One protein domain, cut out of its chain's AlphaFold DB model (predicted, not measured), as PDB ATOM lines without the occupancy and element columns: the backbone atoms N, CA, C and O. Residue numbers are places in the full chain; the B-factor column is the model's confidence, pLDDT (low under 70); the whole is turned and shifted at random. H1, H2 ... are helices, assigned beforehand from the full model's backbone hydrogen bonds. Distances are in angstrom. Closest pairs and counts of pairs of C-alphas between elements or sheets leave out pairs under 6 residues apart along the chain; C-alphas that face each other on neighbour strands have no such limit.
ATOM      1  N   ALA A   7     111.606 126.690 130.237       87.50
ATOM      2  CA  ALA A   7     113.001 126.710 129.830       87.50
ATOM      3  C   ALA A   7     113.490 128.160 129.718       87.50
ATOM      4  O   ALA A   7     112.718 129.044 129.333       87.50
ATOM      5  N   SER A   8     114.769 128.383 130.018       86.69
ATOM      6  CA  SER A   8     115.365 129.725 130.009       86.69
ATOM      7  C   SER A   8     115.578 130.242 128.588       86.69
ATOM      8  O   SER A   8     115.664 131.446 128.366       86.69
ATOM      9  N   THR A   9     115.662 129.331 127.615       90.00
ATOM     10  CA  THR A   9     115.829 129.654 126.195       90.00
ATOM     11  C   THR A   9     114.919 128.798 125.320       90.00
ATOM     12  O   THR A   9     114.587 127.657 125.668       90.00
ATOM     13  N   ARG A  10     114.579 129.293 124.124       89.75
ATOM     14  CA  ARG A  10     113.884 128.501 123.095       89.75
ATOM     15  C   ARG A  10     114.621 127.207 122.755       89.75
ATOM     16  O   ARG A  10     113.987 126.168 122.585       89.75
ATOM     17  N   ALA A  11     115.949 127.261 122.644       91.94
ATOM     18  CA  ALA A  11     116.771 126.103 122.295       91.94
ATOM     19  C   ALA A  11     116.681 125.006 123.366       91.94
ATOM     20  O   ALA A  11     116.470 123.834 123.043       91.94
ATOM     21  N   GLU A  12     116.767 125.394 124.638       92.31
ATOM     22  CA  GLU A  12     116.576 124.491 125.770       92.31
ATOM     23  C   GLU A  12     115.149 123.933 125.802       92.31
ATOM     24  O   GLU A  12     114.964 122.722 125.937       92.31
ATOM     25  N   GLY A  13     114.140 124.782 125.589       92.38
ATOM     26  CA  GLY A  13     112.741 124.360 125.513       92.38
ATOM     27  C   GLY A  13     112.507 123.335 124.405       92.38
ATOM     28  O   GLY A  13     111.881 122.301 124.641       92.38
ATOM     29  N   LYS A  14     113.082 123.570 123.220       93.31
ATOM     30  CA  LYS A  14     112.999 122.657 122.076       93.31
ATOM     31  C   LYS A  14     113.663 121.323 122.400       93.31
ATOM     32  O   LYS A  14     113.039 120.281 122.225       93.31
ATOM     33  N   LYS A  15     114.884 121.345 122.942       94.50
ATOM     34  CA  LYS A  15     115.619 120.135 123.338       94.50
ATOM     35  C   LYS A  15     114.841 119.311 124.368       94.50
ATOM     36  O   LYS A  15     114.690 118.101 124.197       94.50
ATOM     37  N   THR A  16     114.328 119.962 125.410       93.62
ATOM     38  CA  THR A  16     113.563 119.309 126.480       93.62
ATOM     39  C   THR A  16     112.257 118.721 125.955       93.62
ATOM     40  O   THR A  16     111.964 117.557 126.227       93.62
ATOM     41  N   MET A  17     111.507 119.472 125.144       93.00
ATOM     42  CA  MET A  17     110.244 119.002 124.574       93.00
ATOM     43  C   MET A  17     110.460 117.848 123.585       93.00
ATOM     44  O   MET A  17     109.773 116.838 123.674       93.00
ATOM     45  N   THR A  18     111.463 117.921 122.706       93.69
ATOM     46  CA  THR A  18     111.819 116.801 121.817       93.69
ATOM     47  C   THR A  18     112.177 115.544 122.610       93.69
ATOM     48  O   THR A  18     111.710 114.453 122.281       93.69
ATOM     49  N   ARG A  19     112.954 115.676 123.695       93.44
ATOM     50  CA  ARG A  19     113.288 114.537 124.562       93.44
ATOM     51  C   ARG A  19     112.042 113.936 125.217       93.44
ATOM     52  O   ARG A  19     111.917 112.714 125.256       93.44
ATOM     53  N   LEU A  20     111.126 114.778 125.697       91.88
ATOM     54  CA  LEU A  20     109.857 114.344 126.281       91.88
ATOM     55  C   LEU A  20     109.016 113.557 125.268       91.88
ATOM     56  O   LEU A  20     108.583 112.446 125.572       91.88
ATOM     57  N   ILE A  21     108.834 114.105 124.062       91.06
ATOM     58  CA  ILE A  21     108.076 113.462 122.979       91.06
ATOM     59  C   ILE A  21     108.667 112.079 122.679       91.06
ATOM     60  O   ILE A  21     107.939 111.089 122.695       91.06
ATOM     61  N   ASN A  22     109.988 111.988 122.498       91.06
ATOM     62  CA  ASN A  22     110.668 110.725 122.198       91.06
ATOM     63  C   ASN A  22     110.551 109.702 123.341       91.06
ATOM     64  O   ASN A  22     110.362 108.508 123.092       91.06
ATOM     65  N   SER A  23     110.626 110.154 124.596       90.81
ATOM     66  CA  SER A  23     110.518 109.278 125.767       90.81
ATOM     67  C   SER A  23     109.113 108.695 125.912       90.81
ATOM     68  O   SER A  23     108.964 107.502 126.161       90.81
ATOM     69  N   ILE A  24     108.076 109.520 125.747       89.38
ATOM     70  CA  ILE A  24     106.687 109.065 125.887       89.38
ATOM     71  C   ILE A  24     106.272 108.210 124.680       89.38
ATOM     72  O   ILE A  24     105.497 107.268 124.839       89.38
ATOM     73  N   ALA A  25     106.802 108.495 123.488       86.12
ATOM     74  CA  ALA A  25     106.509 107.729 122.279       86.12
ATOM     75  C   ALA A  25     107.020 106.278 122.331       86.12
ATOM     76  O   ALA A  25     106.399 105.402 121.735       86.12
ATOM     77  N   SER A  26     108.136 106.024 123.022       79.50
ATOM     78  CA  SER A  26     108.841 104.734 122.975       79.50
ATOM     79  C   SER A  26     108.674 103.850 124.214       79.50
ATOM     80  O   SER A  26     108.850 102.641 124.102       79.50
ATOM     81  N   ALA A  27     108.346 104.413 125.383       73.31
ATOM     82  CA  ALA A  27     108.553 103.713 126.658       73.31
ATOM     83  C   ALA A  27     107.342 103.692 127.614       73.31
ATOM     84  O   ALA A  27     107.500 103.391 128.796       73.31
ATOM     85  N   ALA A  28     106.132 104.015 127.149       80.50
ATOM     86  CA  ALA A  28     104.947 103.999 128.011       80.50
ATOM     87  C   ALA A  28     104.367 102.573 128.174       80.50
ATOM     88  O   ALA A  28     104.043 101.943 127.163       80.50
ATOM     89  N   PRO A  29     104.161 102.074 129.412       84.88
ATOM     90  CA  PRO A  29     103.433 100.829 129.658       84.88
ATOM     91  C   PRO A  29     102.026 100.875 129.053       84.88
ATOM     92  O   PRO A  29     101.301 101.853 129.233       84.88
ATOM     93  N   THR A  30     101.603  99.799 128.386       85.19
ATOM     94  CA  THR A  30     100.284  99.713 127.725       85.19
ATOM     95  C   THR A  30      99.108  99.819 128.695       85.19
ATOM     96  O   THR A  30      98.022 100.236 128.297       85.19
ATOM     97  N   SER A  31      99.332  99.512 129.975       91.69
ATOM     98  CA  SER A  31      98.367  99.727 131.055       91.69
ATOM     99  C   SER A  31      98.048 101.211 131.295       91.69
ATOM    100  O   SER A  31      96.979 101.532 131.809       91.69
ATOM    101  N   LEU A  32      98.917 102.138 130.873       92.00
ATOM    102  CA  LEU A  32      98.725 103.585 130.996       92.00
ATOM    103  C   LEU A  32      98.163 104.182 129.698       92.00
ATOM    104  O   LEU A  32      98.789 105.016 129.040       92.00
ATOM    105  N   ALA A  33      96.939 103.785 129.341       91.38
ATOM    106  CA  ALA A  33      96.297 104.147 128.074       91.38
ATOM    107  C   ALA A  33      96.294 105.663 127.769       91.38
ATOM    108  O   ALA A  33      96.476 106.068 126.616       91.38
ATOM    109  N   ALA A  34      96.135 106.514 128.792       92.44
ATOM    110  CA  ALA A  34      96.189 107.970 128.648       92.44
ATOM    111  C   ALA A  34      97.582 108.472 128.229       92.44
ATOM    112  O   ALA A  34      97.685 109.331 127.353       92.44
ATOM    113  N   VAL A  35      98.649 107.894 128.788       91.44
ATOM    114  CA  VAL A  35     100.040 108.235 128.453       91.44
ATOM    115  C   VAL A  35     100.368 107.775 127.034       91.44
ATOM    116  O   VAL A  35     100.916 108.548 126.253       91.44
ATOM    117  N   CYS A  36      99.938 106.573 126.639       91.38
ATOM    118  CA  CYS A  36     100.091 106.104 125.259       91.38
ATOM    119  C   CYS A  36      99.330 106.993 124.260       91.38
ATOM    120  O   CYS A  36      99.813 107.275 123.160       91.38
ATOM    121  N   LYS A  37      98.119 107.444 124.613       93.00
ATOM    122  CA  LYS A  37      97.350 108.386 123.785       93.00
ATOM    123  C   LYS A  37      98.067 109.729 123.666       93.00
ATOM    124  O   LYS A  37      98.170 110.243 122.554       93.00
ATOM    125  N   LEU A  38      98.592 110.254 124.772       92.69
ATOM    126  CA  LEU A  38      99.387 111.476 124.779       92.69
ATOM    127  C   LEU A  38     100.623 111.334 123.885       92.69
ATOM    128  O   LEU A  38     100.813 112.170 123.011       92.69
ATOM    129  N   GLY A  39     101.393 110.251 124.027       92.69
ATOM    130  CA  GLY A  39     102.555 109.960 123.182       92.69
ATOM    131  C   GLY A  39     102.222 110.013 121.695       92.69
ATOM    132  O   GLY A  39     102.847 110.761 120.955       92.69
ATOM    133  N   ARG A  40     101.154 109.330 121.266       92.62
ATOM    134  CA  ARG A  40     100.698 109.364 119.863       92.62
ATOM    135  C   ARG A  40     100.352 110.770 119.374       92.62
ATOM    136  O   ARG A  40     100.713 111.135 118.256       92.62
ATOM    137  N   VAL A  41      99.647 111.558 120.188       93.38
ATOM    138  CA  VAL A  41      99.287 112.943 119.838       93.38
ATOM    139  C   VAL A  41     100.536 113.815 119.728       93.38
ATOM    140  O   VAL A  41     100.687 114.539 118.745       93.38
ATOM    141  N   LEU A  42     101.434 113.711 120.707       93.00
ATOM    142  CA  LEU A  42     102.686 114.456 120.763       93.00
ATOM    143  C   LEU A  42     103.617 114.111 119.597       93.00
ATOM    144  O   LEU A  42     104.198 115.015 119.011       93.00
ATOM    145  N   THR A  43     103.725 112.838 119.213       91.81
ATOM    146  CA  THR A  43     104.503 112.422 118.037       91.81
ATOM    147  C   THR A  43     103.897 112.977 116.752       91.81
ATOM    148  O   THR A  43     104.619 113.523 115.926       91.81
ATOM    149  N   LYS A  44     102.569 112.894 116.588       95.06
ATOM    150  CA  LYS A  44     101.890 113.367 115.373       95.06
ATOM    151  C   LYS A  44     101.988 114.883 115.182       95.06
ATOM    152  O   LYS A  44     102.024 115.339 114.048       95.06
ATOM    153  N   ARG A  45     101.977 115.651 116.272       94.50
ATOM    154  CA  ARG A  45     101.971 117.125 116.252       94.50
ATOM    155  C   ARG A  45     103.260 117.735 116.799       94.50
ATOM    156  O   ARG A  45     103.256 118.880 117.239       94.50
ATOM    157  N   GLY A  46     104.350 116.969 116.829       91.88
ATOM    158  CA  GLY A  46     105.579 117.382 117.504       91.88
ATOM    159  C   GLY A  46     106.127 118.695 116.958       91.88
ATOM    160  O   GLY A  46     106.444 119.594 117.729       91.88
ATOM    161  N   GLU A  47     106.163 118.842 115.636       92.19
ATOM    162  CA  GLU A  47     106.639 120.065 114.983       92.19
ATOM    163  C   GLU A  47     105.769 121.279 115.319       92.19
ATOM    164  O   GLU A  47     106.304 122.313 115.725       92.19
ATOM    165  N   ASP A  48     104.442 121.123 115.265       92.94
ATOM    166  CA  ASP A  48     103.490 122.175 115.637       92.94
ATOM    167  C   ASP A  48     103.714 122.632 117.084       92.94
ATOM    168  O   ASP A  48     103.788 123.824 117.370       92.94
ATOM    169  N   ILE A  49     103.880 121.685 118.011       88.44
ATOM    170  CA  ILE A  49     104.106 121.968 119.435       88.44
ATOM    171  C   ILE A  49     105.417 122.731 119.641       88.44
ATOM    172  O   ILE A  49     105.467 123.683 120.422       88.44
ATOM    173  N   LEU A  50     106.483 122.336 118.942       89.50
ATOM    174  CA  LEU A  50     107.773 123.019 119.023       89.50
ATOM    175  C   LEU A  50     107.710 124.439 118.440       89.50
ATOM    176  O   LEU A  50     108.463 125.308 118.887       89.50
ATOM    177  N   ALA A  51     106.817 124.697 117.484       91.62
ATOM    178  CA  ALA A  51     106.619 126.028 116.919       91.62
ATOM    179  C   ALA A  51     106.061 127.027 117.952       91.62
ATOM    180  O   ALA A  51     106.489 128.181 117.950       91.62
TER     181      ALA A  51
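This is residues 7 to 51 of the 55 residues of an uncharacterized protein of Cutibacterium acnes 266 (UniProt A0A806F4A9). What shape is this? A long straight helix, H1, makes the length of a rod, and the rest of the chain folds back over one side of it as two shorter helices, H2 at a slant and then H3 nearly alongside. The turn at one end sticks out with residues 29 to 34. What is it built of? The 45 printed residues hold three named helices in the order H1, H2, H3 and no named strand, an all-helix class. How tight is it? It is only just compact, close to loose, with a radius of gyration of the C-alphas of 11.2 A and spans of 35 by 16 by 13 A.

Where is the longest helix? H1 is residues 10 to 27, 25.6 A from first to last C-alpha, beginning at C-alpha 10 at (113.884, 128.501, 123.095). Where are the others? H2 is residues 33 to 44, 16.7 A long. H3 is residues 46 to 51, 8.7 A long, ending at C-alpha 51 at (106.619, 126.028, 116.919).

How does H2 meet H1? They touch, H1 with residues 21 to 25 alone, and the closest C-alphas, of Ala 25 and Gly 39, are 4.6 A apart. They run opposite ways at a steep tilt of 50 degrees. And H3? It touches H1, which takes part with residues 14 to 21 alone; the closest C-alphas, of Lys 14 and Leu 50, are 6.1 A apart. They run opposite ways at a shallow tilt of 15 degrees. Do H2 and H3 touch? They are close but not clearly touching, with the closest C-alphas, of Leu 42 and Ile 49, 7.8 A apart. What of the backbones? In H1, H2 and H3 every O i to N i+4 pair is within hydrogen-bond range.

How far does it reach? The two C-alphas farthest apart, of Thr 9 and Ser 31, are 35.0 A apart. Is it continuous? The printed part has no cut, and the links H1 to H2 and H2 to H3 are tight. Is the model confident? The mean pLDDT of the printed part is 90.5, and no printed residue is under 70.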